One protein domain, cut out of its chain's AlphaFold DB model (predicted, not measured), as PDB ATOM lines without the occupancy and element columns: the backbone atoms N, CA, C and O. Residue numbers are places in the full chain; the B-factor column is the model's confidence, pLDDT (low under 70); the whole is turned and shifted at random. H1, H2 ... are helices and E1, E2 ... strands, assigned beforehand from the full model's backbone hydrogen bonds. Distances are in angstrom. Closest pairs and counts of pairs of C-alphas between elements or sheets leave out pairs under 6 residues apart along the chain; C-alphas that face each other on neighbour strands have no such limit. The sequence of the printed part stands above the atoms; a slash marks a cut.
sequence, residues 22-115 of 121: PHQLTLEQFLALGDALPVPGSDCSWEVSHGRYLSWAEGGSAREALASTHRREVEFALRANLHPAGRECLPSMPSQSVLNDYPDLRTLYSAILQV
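What this domain is: This is residues 22 to 115 of the 121 residues of an uncharacterized protein of Pseudomonas putida (UniProt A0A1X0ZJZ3). One long helix, H2, makes the long axis of this domain: its residues 62 to 72 cross one face of a small three-stranded sheet, and three short helices, H3, H4 and H5, gather near its other end. H1 packs beside residues 63 to 70 of H2, and residues 83 to 88 stick out as a free loop beyond the end of H2. The printed part has 94 residues, with five named helices and three named strands in the order H1 E1 E2 E3 H2 H3 H4 H5; the class is mixed, helices and strands. The sheet, E1 - E2 - E3, is antiparallel. The whole is compact, with a radius of gyration of the C-alphas of 14.0 A, yet elongated, spanning 44 by 28 by 21 A.

How they stand to each other: Start at H1, residues 27 to 33, and go on to the meander, each strand the antiparallel neighbour of the one before: E1, residues 35 to 38, E2, residues 45 to 50, and E3, residues 53 to 58. In the hairpin E1 and E2, look at N 37 and O 47, 2.9 A apart and within hydrogen-bond range. In the hairpin E2 and E3, N 48 and O 55 are within that range at 2.8 A. Next comes H2, residues 62 to 82, on one face of the sheet, which gives two layers, helix on sheet. Its height over the sheet is 8.9 A, and it lies over E2 and E3, across the strands, at 65 degrees to E2 on the local plane. Its closest C-alphas to E3 are those of Ala 65 and Ala 57, 5.3 A apart. H1 only grazes the sheet, but touches H2, closest at the C-alphas of Leu 31 and Leu 66, 6.4 A, at a steep tilt of 59 degrees, opposite ways. H3, residues 96 to 100, and H2 are near each other. H4, residues 103 to 108, is close to H2 but not clearly touching, closest at the C-alphas of Glu 75 and Leu 105, 6.9 A. H3 and H4 only just touch, with 3 pairs of C-alphas within 8 A, and only at the corner; the closest are Leu 99 and Arg 106, 6.0 A. H5, residues 110 to 113, only just touches residues 78 to 82 of H2, with 3 pairs within 8 A; the closest C-alphas are those of Leu 82 and Ile 112, 6.3 A. In H1, H2, H3 and H4 every O i to N i+4 pair is within hydrogen-bond range; H5 is too short for one.

Where its parts are: Find C-alpha 27 at (176.769, 171.251, 208.741), where H1 begins. E2 is 16.6 A long and E3 16.5 A, first to last C-alpha. Then find C-alpha 62 at (186.871, 162.215, 208.121); from there H2 runs 30.2 A to C-alpha 82 at (160.317, 165.623, 222.013).

The domain as a whole: The two C-alphas farthest apart are those of Gly 41 and Val 115, 46.1 A. The printed part has no cut. The link from H2 to H3 is long, with 13 residues. The mean pLDDT of the printed part is 91.4; look for low confidence at residues 114 to 115, under 70.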
ATOM      1  N   PRO A  22     177.556 170.772 218.573       95.00
ATOM      2  CA  PRO A  22     177.436 170.483 217.144       95.00
ATOM      3  C   PRO A  22     176.051 170.802 216.571       95.00
ATOM      4  O   PRO A  22     175.960 171.462 215.549       95.00
ATOM      5  N   HIS A  23     174.970 170.461 217.282       94.88
ATOM      6  CA  HIS A  23     173.589 170.698 216.834       94.88
ATOM      7  C   HIS A  23     173.174 172.178 216.736       94.88
ATOM      8  O   HIS A  23     172.062 172.484 216.307       94.88
ATOM      9  N   GLN A  24     174.030 173.100 217.177       95.06
ATOM     10  CA  GLN A  24     173.815 174.545 217.093       95.06
ATOM     11  C   GLN A  24     174.538 175.177 215.897       95.06
ATOM     12  O   GLN A  24     174.376 176.374 215.652       95.06
ATOM     13  N   LEU A  25     175.345 174.396 215.182       95.38
ATOM     14  CA  LEU A  25     176.083 174.804 213.997       95.38
ATOM     15  C   LEU A  25     175.393 174.254 212.757       95.38
ATOM     16  O   LEU A  25     174.721 173.232 212.807       95.38
ATOM     17  N   THR A  26     175.533 174.954 211.636       95.81
ATOM     18  CA  THR A  26     175.211 174.343 210.338       95.81
ATOM     19  C   THR A  26     176.224 173.249 210.032       95.81
ATOM     20  O   THR A  26     177.354 173.281 210.532       95.81
ATOM     21  N   LEU A  27     175.858 172.309 209.163       96.12
ATOM     22  CA  LEU A  27     176.769 171.251 208.741       96.12
ATOM     23  C   LEU A  27     178.054 171.841 208.146       96.12
ATOM     24  O   LEU A  27     179.143 171.370 208.455       96.12
ATOM     25  N   GLU A  28     177.950 172.900 207.339       95.50
ATOM     26  CA  GLU A  28     179.120 173.583 206.776       95.50
ATOM     27  C   GLU A  28     180.048 174.135 207.869       95.50
ATOM     28  O   GLU A  28     181.256 173.903 207.828       95.50
ATOM     29  N   GLN A  29     179.492 174.810 208.877       93.81
ATOM     30  CA  GLN A  29     180.272 175.347 209.994       93.81
ATOM     31  C   GLN A  29     180.929 174.241 210.818       93.81
ATOM     32  O   GLN A  29     182.093 174.372 211.191       93.81
ATOM     33  N   PHE A  30     180.208 173.153 211.092       95.88
ATOM     34  CA  PHE A  30     180.763 172.025 211.830       95.88
ATOM     35  C   PHE A  30     181.870 171.322 211.040       95.88
ATOM     36  O   PHE A  30     182.904 170.991 211.603       95.88
ATOM     37  N   LEU A  31     181.711 171.162 209.726       96.00
ATOM     38  CA  LEU A  31     182.749 170.597 208.861       96.00
ATOM     39  C   LEU A  31     183.990 171.487 208.747       96.00
ATOM     40  O   LEU A  31     185.081 170.973 208.523       96.00
ATOM     41  N   ALA A  32     183.828 172.807 208.855       93.50
ATOM     42  CA  ALA A  32     184.935 173.754 208.776       93.50
ATOM     43  C   ALA A  32     185.728 173.881 210.089       93.50
ATOM     44  O   ALA A  32     186.868 174.341 210.064       93.50
ATOM     45  N   LEU A  33     185.116 173.542 211.227       91.56
ATOM     46  CA  LEU A  33     185.664 173.813 212.563       91.56
ATOM     47  C   LEU A  33     185.895 172.562 213.409       91.56
ATOM     48  O   LEU A  33     186.669 172.627 214.361       91.56
ATOM     49  N   GLY A  34     185.204 171.470 213.096       93.69
ATOM     50  CA  GLY A  34     185.381 170.184 213.743       93.69
ATOM     51  C   GLY A  34     186.574 169.427 213.174       93.69
ATOM     52  O   GLY A  34     186.902 169.535 211.992       93.69
ATOM     53  N   ASP A  35     187.182 168.617 214.027       95.88
ATOM     54  CA  ASP A  35     188.283 167.729 213.685       95.88
ATOM     55  C   ASP A  35     187.810 166.277 213.704       95.88
ATOM     56  O   ASP A  35     186.997 165.884 214.544       95.88
ATOM     57  N   ALA A  36     188.342 165.470 212.789       96.75
ATOM     58  CA  ALA A  36     188.151 164.027 212.772       96.75
ATOM     59  C   ALA A  36     189.498 163.327 212.597       96.75
ATOM     60  O   ALA A  36     190.121 163.412 211.537       96.75
ATOM     61  N   LEU A  37     189.935 162.628 213.640       96.06
ATOM     62  CA  LEU A  37     191.194 161.893 213.665       96.06
ATOM     63  C   LEU A  37     190.931 160.393 213.506       96.06
ATOM     64  O   LEU A  37     190.021 159.869 214.152       96.06
ATOM     65  N   PRO A  38     191.699 159.678 212.668       95.56
ATOM     66  CA  PRO A  38     191.539 158.238 212.526       95.56
ATOM     67  C   PRO A  38     191.916 157.532 213.834       95.56
ATOM     68  O   PRO A  38     192.941 157.841 214.447       95.56
ATOM     69  N   VAL A  39     191.102 156.564 214.254       93.38
ATOM     70  CA  VAL A  39     191.383 155.751 215.443       93.38
ATOM     71  C   VAL A  39     192.383 154.646 215.073       93.38
ATOM     72  O   VAL A  39     192.103 153.853 214.171       93.38
ATOM     73  N   PRO A  40     193.537 154.534 215.760       89.69
ATOM     74  CA  PRO A  40     194.525 153.504 215.449       89.69
ATOM     75  C   PRO A  40     193.938 152.090 215.543       89.69
ATOM     76  O   PRO A  40     193.361 151.717 216.564       89.69
ATOM     77  N   GLY A  41     194.124 151.288 214.492       88.38
ATOM     78  CA  GLY A  41     193.646 149.902 214.441       88.38
ATOM     79  C   GLY A  41     192.211 149.721 213.930       88.38
ATOM     80  O   GLY A  41     191.712 148.600 213.978       88.38
ATOM     81  N   SER A  42     191.564 150.779 213.428       87.44
ATOM     82  CA  SER A  42     190.286 150.695 212.716       87.44
ATOM     83  C   SER A  42     190.338 151.486 211.409       87.44
ATOM     84  O   SER A  42     190.735 152.649 211.404       87.44
ATOM     85  N   ASP A  43     189.895 150.873 210.311       84.12
ATOM     86  CA  ASP A  43     189.897 151.509 208.985       84.12
ATOM     87  C   ASP A  43     188.732 152.492 208.793       84.12
ATOM     88  O   ASP A  43     188.763 153.333 207.896       84.12
ATOM     89  N   CYS A  44     187.705 152.397 209.642       90.69
ATOM     90  CA  CYS A  44     186.461 153.150 209.484       90.69
ATOM     91  C   CYS A  44     186.113 154.010 210.697       90.69
ATOM     92  O   CYS A  44     185.087 154.680 210.662       90.69
ATOM     93  N   SER A  45     186.897 153.991 211.779       95.38
ATOM     94  CA  SER A  45     186.558 154.715 213.010       95.38
ATOM     95  C   SER A  45     187.317 156.029 213.127       95.38
ATOM     96  O   SER A  45     188.533 156.091 212.942       95.38
ATOM     97  N   TRP A  46     186.588 157.065 213.518       97.44
ATOM     98  CA  TRP A  46     187.088 158.421 213.665       97.44
ATOM     99  C   TRP A  46     186.715 158.965 215.040       97.44
ATOM    100  O   TRP A  46     185.573 158.846 215.489       97.44
ATOM    101  N   GLU A  47     187.686 159.585 215.696       97.25
ATOM    102  CA  GLU A  47     187.462 160.453 216.840       97.25
ATOM    103  C   GLU A  47     187.088 161.837 216.315       97.25
ATOM    104  O   GLU A  47     187.890 162.494 215.654       97.25
ATOM    105  N   VAL A  48     185.858 162.260 216.585       97.12
ATOM    106  CA  VAL A  48     185.308 163.537 216.139       97.12
ATOM    107  C   VAL A  48     185.268 164.508 217.308       97.12
ATOM    108  O   VAL A  48     184.680 164.209 218.349       97.12
ATOM    109  N   SER A  49     185.843 165.694 217.132       95.75
ATOM    110  CA  SER A  49     185.900 166.721 218.171       95.75
ATOM    111  C   SER A  49     185.534 168.110 217.652       95.75
ATOM    112  O   SER A  49     185.711 168.428 216.480       95.75
ATOM    113  N   HIS A  50     184.982 168.941 218.539       93.94
ATOM    114  CA  HIS A  50     184.737 170.368 218.299       93.94
ATOM    115  C   HIS A  50     184.649 171.105 219.634       93.94
ATOM    116  O   HIS A  50     183.726 170.886 220.420       93.94
ATOM    117  N   GLY A  51     185.603 171.990 219.918       89.12
ATOM    118  CA  GLY A  51     185.633 172.706 221.193       89.12
ATOM    119  C   GLY A  51     185.721 171.754 222.391       89.12
ATOM    120  O   GLY A  51     186.767 171.166 222.640       89.12
ATOM    121  N   ARG A  52     184.631 171.624 223.160       87.81
ATOM    122  CA  ARG A  52     184.524 170.673 224.292       87.81
ATOM    123  C   ARG A  52     183.796 169.373 223.945       87.81
ATOM    124  O   ARG A  52     183.678 168.502 224.802       87.81
ATOM    125  N   TYR A  53     183.262 169.268 222.734       92.25
ATOM    126  CA  TYR A  53     182.599 168.069 222.252       92.25
ATOM    127  C   TYR A  53     183.639 167.043 221.798       92.25
ATOM    128  O   TYR A  53     184.580 167.395 221.085       92.25
ATOM    129  N   LEU A  54     183.431 165.787 222.185       94.81
ATOM    130  CA  LEU A  54     184.203 164.632 221.740       94.81
ATOM    131  C   LEU A  54     183.253 163.453 221.547       94.81
ATOM    132  O   LEU A  54     182.418 163.174 222.413       94.81
ATOM    133  N   SER A  55     183.382 162.756 220.427       94.88
ATOM    134  CA  SER A  55     182.632 161.539 220.166       94.88
ATOM    135  C   SER A  55     183.352 160.634 219.178       94.88
ATOM    136  O   SER A  55     184.368 160.996 218.595       94.88
ATOM    137  N   TRP A  56     182.785 159.453 218.971       94.62
ATOM    138  CA  TRP A  56     183.262 158.486 217.996       94.62
ATOM    139  C   TRP A  56     182.192 158.269 216.936       94.62
ATOM    140  O   TRP A  56     180.985 158.217 217.229       94.62
ATOM    141  N   ALA A  57     182.648 158.172 215.697       95.56
ATOM    142  CA  ALA A  57     181.810 157.895 214.548       95.56
ATOM    143  C   ALA A  57     182.532 156.988 213.563       95.56
ATOM    144  O   ALA A  57     183.759 156.964 213.483       95.56
ATOM    145  N   GLU A  58     181.734 156.251 212.803       94.00
ATOM    146  CA  GLU A  58     182.222 155.467 211.683       94.00
ATOM    147  C   GLU A  58     181.992 156.221 210.369       94.00
ATOM    148  O   GLU A  58     181.006 156.950 210.222       94.00
ATOM    149  N   GLY A  59     182.907 156.052 209.416       92.00
ATOM    150  CA  GLY A  59     182.824 156.638 208.083       92.00
ATOM    151  C   GLY A  59     183.997 156.214 207.203       92.00
ATOM    152  O   GLY A  59     185.084 155.929 207.702       92.00
ATOM    153  N   GLY A  60     183.797 156.211 205.885       93.31
ATOM    154  CA  GLY A  60     184.866 155.970 204.911       93.31
ATOM    155  C   GLY A  60     185.827 157.156 204.774       93.31
ATOM    156  O   GLY A  60     186.861 157.050 204.119       93.31
ATOM    157  N   SER A  61     185.508 158.296 205.396       94.94
ATOM    158  CA  SER A  61     186.377 159.470 205.480       94.94
ATOM    159  C   SER A  61     186.087 160.323 206.720       94.94
ATOM    160  O   SER A  61     184.985 160.285 207.271       94.94
ATOM    161  N   ALA A  62     187.041 161.184 207.091       95.31
ATOM    162  CA  ALA A  62     186.871 162.215 208.121       95.31
ATOM    163  C   ALA A  62     185.606 163.062 207.905       95.31
ATOM    164  O   ALA A  62     184.853 163.329 208.840       95.31
ATOM    165  N   ARG A  63     185.345 163.462 206.652       96.19
ATOM    166  CA  ARG A  63     184.175 164.275 206.293       96.19
ATOM    167  C   ARG A  63     182.867 163.530 206.556       96.19
ATOM    168  O   ARG A  63     181.927 164.126 207.074       96.19
ATOM    169  N   GLU A  64     182.805 162.250 206.202       96.12
ATOM    170  CA  GLU A  64     181.630 161.413 206.464       96.12
ATOM    171  C   GLU A  64     181.413 161.202 207.963       96.12
ATOM    172  O   GLU A  64     180.284 161.323 208.432       96.12
ATOM    173  N   ALA A  65     182.483 160.972 208.729       97.06
ATOM    174  CA  ALA A  65     182.397 160.835 210.178       97.06
ATOM    175  C   ALA A  65     181.899 162.121 210.859       97.06
ATOM    176  O   ALA A  65     181.019 162.062 211.724       97.06
ATOM    177  N   LEU A  66     182.395 163.289 210.431       97.50
ATOM    178  CA  LEU A  66     181.907 164.592 210.892       97.50
ATOM    179  C   LEU A  66     180.427 164.787 210.543       97.50
ATOM    180  O   LEU A  66     179.638 165.147 211.413       97.50
ATOM    181  N   ALA A  67     180.028 164.516 209.298       97.00
ATOM    182  CA  ALA A  67     178.641 164.677 208.863       97.00
ATOM    183  C   ALA A  67     177.678 163.729 209.602       97.00
ATOM    184  O   ALA A  67     176.585 164.142 209.999       97.00
ATOM    185  N   SER A  68     178.101 162.483 209.824       96.62
ATOM    186  CA  SER A  68     177.371 161.477 210.603       96.62
ATOM    187  C   SER A  68     177.195 161.922 212.055       96.62
ATOM    188  O   SER A  68     176.080 161.939 212.581       96.62
ATOM    189  N   THR A  69     178.282 162.388 212.676       97.25
ATOM    190  CA  THR A  69     178.275 162.933 214.038       97.25
ATOM    191  C   THR A  69     177.335 164.123 214.155       97.25
ATOM    192  O   THR A  69     176.469 164.141 215.026       97.25
ATOM    193  N   HIS A  70     177.451 165.088 213.244       97.62
ATOM    194  CA  HIS A  70     176.624 166.286 213.244       97.62
ATOM    195  C   HIS A  70     175.133 165.948 213.162       97.62
ATOM    196  O   HIS A  70     174.343 166.391 213.995       97.62
ATOM    197  N   ARG A  71     174.754 165.084 212.211       97.38
ATOM    198  CA  ARG A  71     173.373 164.620 212.053       97.38
ATOM    199  C   ARG A  71     172.853 163.943 213.322       97.38
ATOM    200  O   ARG A  71     171.740 164.240 213.749       97.38
ATOM    201  N   ARG A  72     173.655 163.066 213.936       96.38
ATOM    202  CA  ARG A  72     173.305 162.367 215.182       96.38
ATOM    203  C   ARG A  72     173.045 163.342 216.330       96.38
ATOM    204  O   ARG A  72     172.095 163.140 217.079       96.38
ATOM    205  N   GLU A  73     173.852 164.391 216.466       96.44
ATOM    206  CA  GLU A  73     173.660 165.405 217.510       96.44
ATOM    207  C   GLU A  73     172.413 166.264 217.261       96.44
ATOM    208  O   GLU A  73     171.660 166.534 218.198       96.44
ATOM    209  N   VAL A  74     172.140 166.644 216.006       96.44
ATOM    210  CA  VAL A  74     170.899 167.349 215.638       96.44
ATOM    211  C   VAL A  74     169.677 166.497 215.972       96.44
ATOM    212  O   VAL A  74     168.747 166.970 216.628       96.44
ATOM    213  N   GLU A  75     169.690 165.223 215.587       95.69
ATOM    214  CA  GLU A  75     168.613 164.291 215.911       95.69
ATOM    215  C   GLU A  75     168.472 164.081 217.425       95.69
ATOM    216  O   GLU A  75     167.359 164.088 217.950       95.69
ATOM    217  N   PHE A  76     169.583 163.932 218.153       93.56
ATOM    218  CA  PHE A  76     169.569 163.799 219.608       93.56
ATOM    219  C   PHE A  76     168.926 165.012 220.280       93.56
ATOM    220  O   PHE A  76     168.108 164.831 221.186       93.56
ATOM    221  N   ALA A  77     169.257 166.226 219.831       94.06
ATOM    222  CA  ALA A  77     168.666 167.449 220.351       94.06
ATOM    223  C   ALA A  77     167.149 167.480 220.120       94.06
ATOM    224  O   ALA A  77     166.393 167.734 221.059       94.06
ATOM    225  N   LEU A  78     166.690 167.138 218.913       93.69
ATOM    226  CA  LEU A  78     165.262 167.065 218.591       93.69
ATOM    227  C   LEU A  78     164.543 166.002 219.432       93.69
ATOM    228  O   LEU A  78     163.534 166.288 220.073       93.69
ATOM    229  N   ARG A  79     165.092 164.788 219.508       91.81
ATOM    230  CA  ARG A  79     164.511 163.680 220.276       91.81
ATOM    231  C   ARG A  79     164.438 163.977 221.771       91.81
ATOM    232  O   ARG A  79     163.447 163.636 222.412       91.81
ATOM    233  N   ALA A  80     165.475 164.598 222.333       91.06
ATOM    234  CA  ALA A  80     165.492 164.982 223.741       91.06
ATOM    235  C   ALA A  80     164.416 166.032 224.056       91.06
ATOM    236  O   ALA A  80     163.792 165.949 225.109       91.06
ATOM    237  N   ASN A  81     164.168 166.974 223.141       89.94
ATOM    238  CA  ASN A  81     163.112 167.974 223.292       89.94
ATOM    239  C   ASN A  81     161.704 167.416 223.011       89.94
ATOM    240  O   ASN A  81     160.735 167.908 223.580       89.94
ATOM    241  N   LEU A  82     161.577 166.354 222.206       87.69
ATOM    242  CA  LEU A  82     160.317 165.623 222.013       87.69
ATOM    243  C   LEU A  82     159.890 164.845 223.263       87.69
ATOM    244  O   LEU A  82     158.705 164.782 223.590       87.69
ATOM    245  N   HIS A  83     160.855 164.259 223.973       83.31
ATOM    246  CA  HIS A  83     160.616 163.465 225.175       83.31
ATOM    247  C   HIS A  83     161.461 163.985 226.346       83.31
ATOM    248  O   HIS A  83     162.447 163.347 226.726       83.31
ATOM    249  N   PRO A  84     161.079 165.124 226.953       78.44
ATOM    250  CA  PRO A  84     161.889 165.771 227.984       78.44
ATOM    251  C   PRO A  84     161.866 165.050 229.341       78.44
ATOM    252  O   PRO A  84     162.633 165.393 230.241       78.44
ATOM    253  N   ALA A  85     160.987 164.056 229.515       75.62
ATOM    254  CA  ALA A  85     160.781 163.372 230.786       75.62
ATOM    255  C   ALA A  85     162.087 162.763 231.335       75.62
ATOM    256  O   ALA A  85     162.757 161.976 230.667       75.62
ATOM    257  N   GLY A  86     162.426 163.120 232.577       71.88
ATOM    258  CA  GLY A  86     163.586 162.580 233.293       71.88
ATOM    259  C   GLY A  86     164.933 163.229 232.961       71.88
ATOM    260  O   GLY A  86     165.957 162.717 233.405       71.88
ATOM    261  N   ARG A  87     164.968 164.338 232.206       74.25
ATOM    262  CA  ARG A  87     166.201 165.099 231.949       74.25
ATOM    263  C   ARG A  87     166.227 166.395 232.751       74.25
ATOM    264  O   ARG A  87     165.372 167.253 232.565       74.25
ATOM    265  N   GLU A  88     167.244 166.548 233.598       75.56
ATOM    266  CA  GLU A  88     167.468 167.773 234.383       75.56
ATOM    267  C   GLU A  88     167.879 168.962 233.499       75.56
ATOM    268  O   GLU A  88     167.515 170.099 233.781       75.56
ATOM    269  N   CYS A  89     168.580 168.690 232.392       79.88
ATOM    270  CA  CYS A  89     168.981 169.683 231.398       79.88
ATOM    271  C   CYS A  89     168.717 169.156 229.982       79.88
ATOM    272  O   CYS A  89     169.236 168.105 229.591       79.88
ATOM    273  N   LEU A  90     167.932 169.899 229.200       87.12
ATOM    274  CA  LEU A  90     167.699 169.611 227.786       87.12
ATOM    275  C   LEU A  90     168.743 170.317 226.913       87.12
ATOM    276  O   LEU A  90     169.137 171.445 227.221       87.12
ATOM    277  N   PRO A  91     169.195 169.685 225.815       89.12
ATOM    278  CA  PRO A  91     169.949 170.399 224.795       89.12
ATOM    279  C   PRO A  91     169.074 171.499 224.182       89.12
ATOM    280  O   PRO A  91     167.859 171.344 224.052       89.12
ATOM    281  N   SER A  92     169.698 172.600 223.770       91.75
ATOM    282  CA  SER A  92     169.013 173.642 223.002       91.75
ATOM    283  C   SER A  92     168.438 173.088 221.696       91.75
ATOM    284  O   SER A  92     169.000 172.168 221.103       91.75
ATOM    285  N   MET A  93     167.330 173.666 221.231       93.06
ATOM    286  CA  MET A  93     166.769 173.324 219.925       93.06
ATOM    287  C   MET A  93     167.722 173.751 218.792       93.06
ATOM    288  O   MET A  93     168.274 174.857 218.852       93.06
ATOM    289  N   PRO A  94     167.921 172.914 217.755       93.88
ATOM    290  CA  PRO A  94     168.620 173.324 216.539       93.88
ATOM    291  C   PRO A  94     167.913 174.513 215.873       93.88
ATOM    292  O   PRO A  94     166.684 174.579 215.856       93.88
ATOM    293  N   SER A  95     168.674 175.447 215.298       93.25
ATOM    294  CA  SER A  95     168.082 176.588 214.583       93.25
ATOM    295  C   SER A  95     167.509 176.174 213.221       93.25
ATOM    296  O   SER A  95     167.883 175.140 212.666       93.25
ATOM    297  N   GLN A  96     166.660 177.015 212.622       92.06
ATOM    298  CA  GLN A  96     166.106 176.748 211.288       92.06
ATOM    299  C   GLN A  96     167.197 176.570 210.221       92.06
ATOM    300  O   GLN A  96     167.041 175.736 209.333       92.06
ATOM    301  N   SER A  97     168.311 177.303 210.322       93.19
ATOM    302  CA  SER A  97     169.445 177.144 209.405       93.19
ATOM    303  C   SER A  97     170.071 175.754 209.507       93.19
ATOM    304  O   SER A  97     170.382 175.168 208.481       93.19
ATOM    305  N   VAL A  98     170.180 175.198 210.719       95.00
ATOM    306  CA  VAL A  98     170.662 173.821 210.935       95.00
ATOM    307  C   VAL A  98     169.658 172.801 210.398       95.00
ATOM    308  O   VAL A  98     170.028 171.820 209.764       95.00
ATOM    309  N   LEU A  99     168.362 173.039 210.608       94.38
ATOM    310  CA  LEU A  99     167.306 172.150 210.118       94.38
ATOM    311  C   LEU A  99     167.188 172.141 208.588       94.38
ATOM    312  O   LEU A  99     166.682 171.171 208.027       94.38
ATOM    313  N   ASN A 100     167.659 173.185 207.902       94.19
ATOM    314  CA  ASN A 100     167.711 173.210 206.440       94.19
ATOM    315  C   ASN A 100     168.747 172.223 205.871       94.19
ATOM    316  O   ASN A 100     168.557 171.758 204.750       94.19
ATOM    317  N   ASP A 101     169.776 171.852 206.643       93.44
ATOM    318  CA  ASP A 101     170.743 170.812 206.259       93.44
ATOM    319  C   ASP A 101     170.137 169.392 206.334       93.44
ATOM    320  O   ASP A 101     170.659 168.458 205.726       93.44
ATOM    321  N   TYR A 102     169.023 169.221 207.061       95.75
ATOM    322  CA  TYR A 102     168.386 167.928 207.345       95.75
ATOM    323  C   TYR A 102     166.864 167.967 207.129       95.75
ATOM    324  O   TYR A 102     166.088 167.896 208.093       95.75
ATOM    325  N   PRO A 103     166.397 168.063 205.869       93.31
ATOM    326  CA  PRO A 103     164.970 168.183 205.563       93.31
ATOM    327  C   PRO A 103     164.150 166.992 206.075       93.31
ATOM    328  O   PRO A 103     163.003 167.157 206.481       93.31
ATOM    329  N   ASP A 104     164.744 165.804 206.114       93.94
ATOM    330  CA  ASP A 104     164.106 164.594 206.619       93.94
ATOM    331  C   ASP A 104     163.882 164.639 208.143       93.94
ATOM    332  O   ASP A 104     162.802 164.274 208.611       93.94
ATOM    333  N   LEU A 105     164.838 165.173 208.917       93.12
ATOM    334  CA  LEU A 105     164.664 165.382 210.359       93.12
ATOM    335  C   LEU A 105     163.598 166.445 210.634       93.12
ATOM    336  O   LEU A 105     162.787 166.286 211.546       93.12
ATOM    337  N   ARG A 106     163.538 167.500 209.813       91.12
ATOM    338  CA  ARG A 106     162.479 168.514 209.901       91.12
ATOM    339  C   ARG A 106     161.090 167.910 209.687       91.12
ATOM    340  O   ARG A 106     160.147 168.295 210.377       91.12
ATOM    341  N   THR A 107     160.955 166.967 208.756       90.81
ATOM    342  CA  THR A 107     159.703 166.229 208.550       90.81
ATOM    343  C   THR A 107     159.396 165.305 209.726       90.81
ATOM    344  O   THR A 107     158.276 165.322 210.226       90.81
ATOM    345  N   LEU A 108     160.377 164.531 210.196       90.44
ATOM    346  CA  LEU A 108     160.184 163.546 211.265       90.44
ATOM    347  C   LEU A 108     159.791 164.186 212.606       90.44
ATOM    348  O   LEU A 108     158.946 163.654 213.322       90.44
ATOM    349  N   TYR A 109     160.375 165.339 212.932       89.69
ATOM    350  CA  TYR A 109     160.153 166.051 214.192       89.69
ATOM    351  C   TYR A 109     159.206 167.253 214.042       89.69
ATOM    352  O   TYR A 109     159.195 168.146 214.890       89.69
ATOM    353  N   SER A 110     158.375 167.288 212.993       87.56
ATOM    354  CA  SER A 110     157.495 168.429 212.702       87.56
ATOM    355  C   SER A 110     156.595 168.823 213.881       87.56
ATOM    356  O   SER A 110     156.344 170.008 214.083       87.56
ATOM    357  N   ALA A 111     156.163 167.852 214.691       83.62
ATOM    358  CA  ALA A 111     155.288 168.065 215.844       83.62
ATOM    359  C   ALA A 111     155.871 169.024 216.899       83.62
ATOM    360  O   ALA A 111     155.120 169.781 217.503       83.62
ATOM    361  N   ILE A 112     157.193 169.026 217.100       83.44
ATOM    362  CA  ILE A 112     157.862 169.935 218.051       83.44
ATOM    363  C   ILE A 112     158.403 171.200 217.387       83.44
ATOM    364  O   ILE A 112     158.681 172.179 218.068       83.44
ATOM    365  N   LEU A 113     158.529 171.198 216.060       83.38
ATOM    366  CA  LEU A 113     159.002 172.346 215.285       83.38
ATOM    367  C   LEU A 113     157.882 173.338 214.939       83.38
ATOM    368  O   LEU A 113     158.163 174.478 214.588       83.38
ATOM    369  N   GLN A 114     156.615 172.927 215.037       69.31
ATOM    370  CA  GLN A 114     155.453 173.790 214.792       69.31
ATOM    371  C   GLN A 114     155.050 174.647 216.003       69.31
ATOM    372  O   GLN A 114     154.245 175.566 215.853       69.31
ATOM    373  N   VAL A 115     155.613 174.386 217.188       56.22
ATOM    374  CA  VAL A 115     155.247 175.087 218.433       56.22
ATOM    375  C   VAL A 115     155.806 176.521 218.481       56.22
ATOM    376  O   VAL A 115     155.242 177.367 219.163       56.22
TER     377      VAL A 115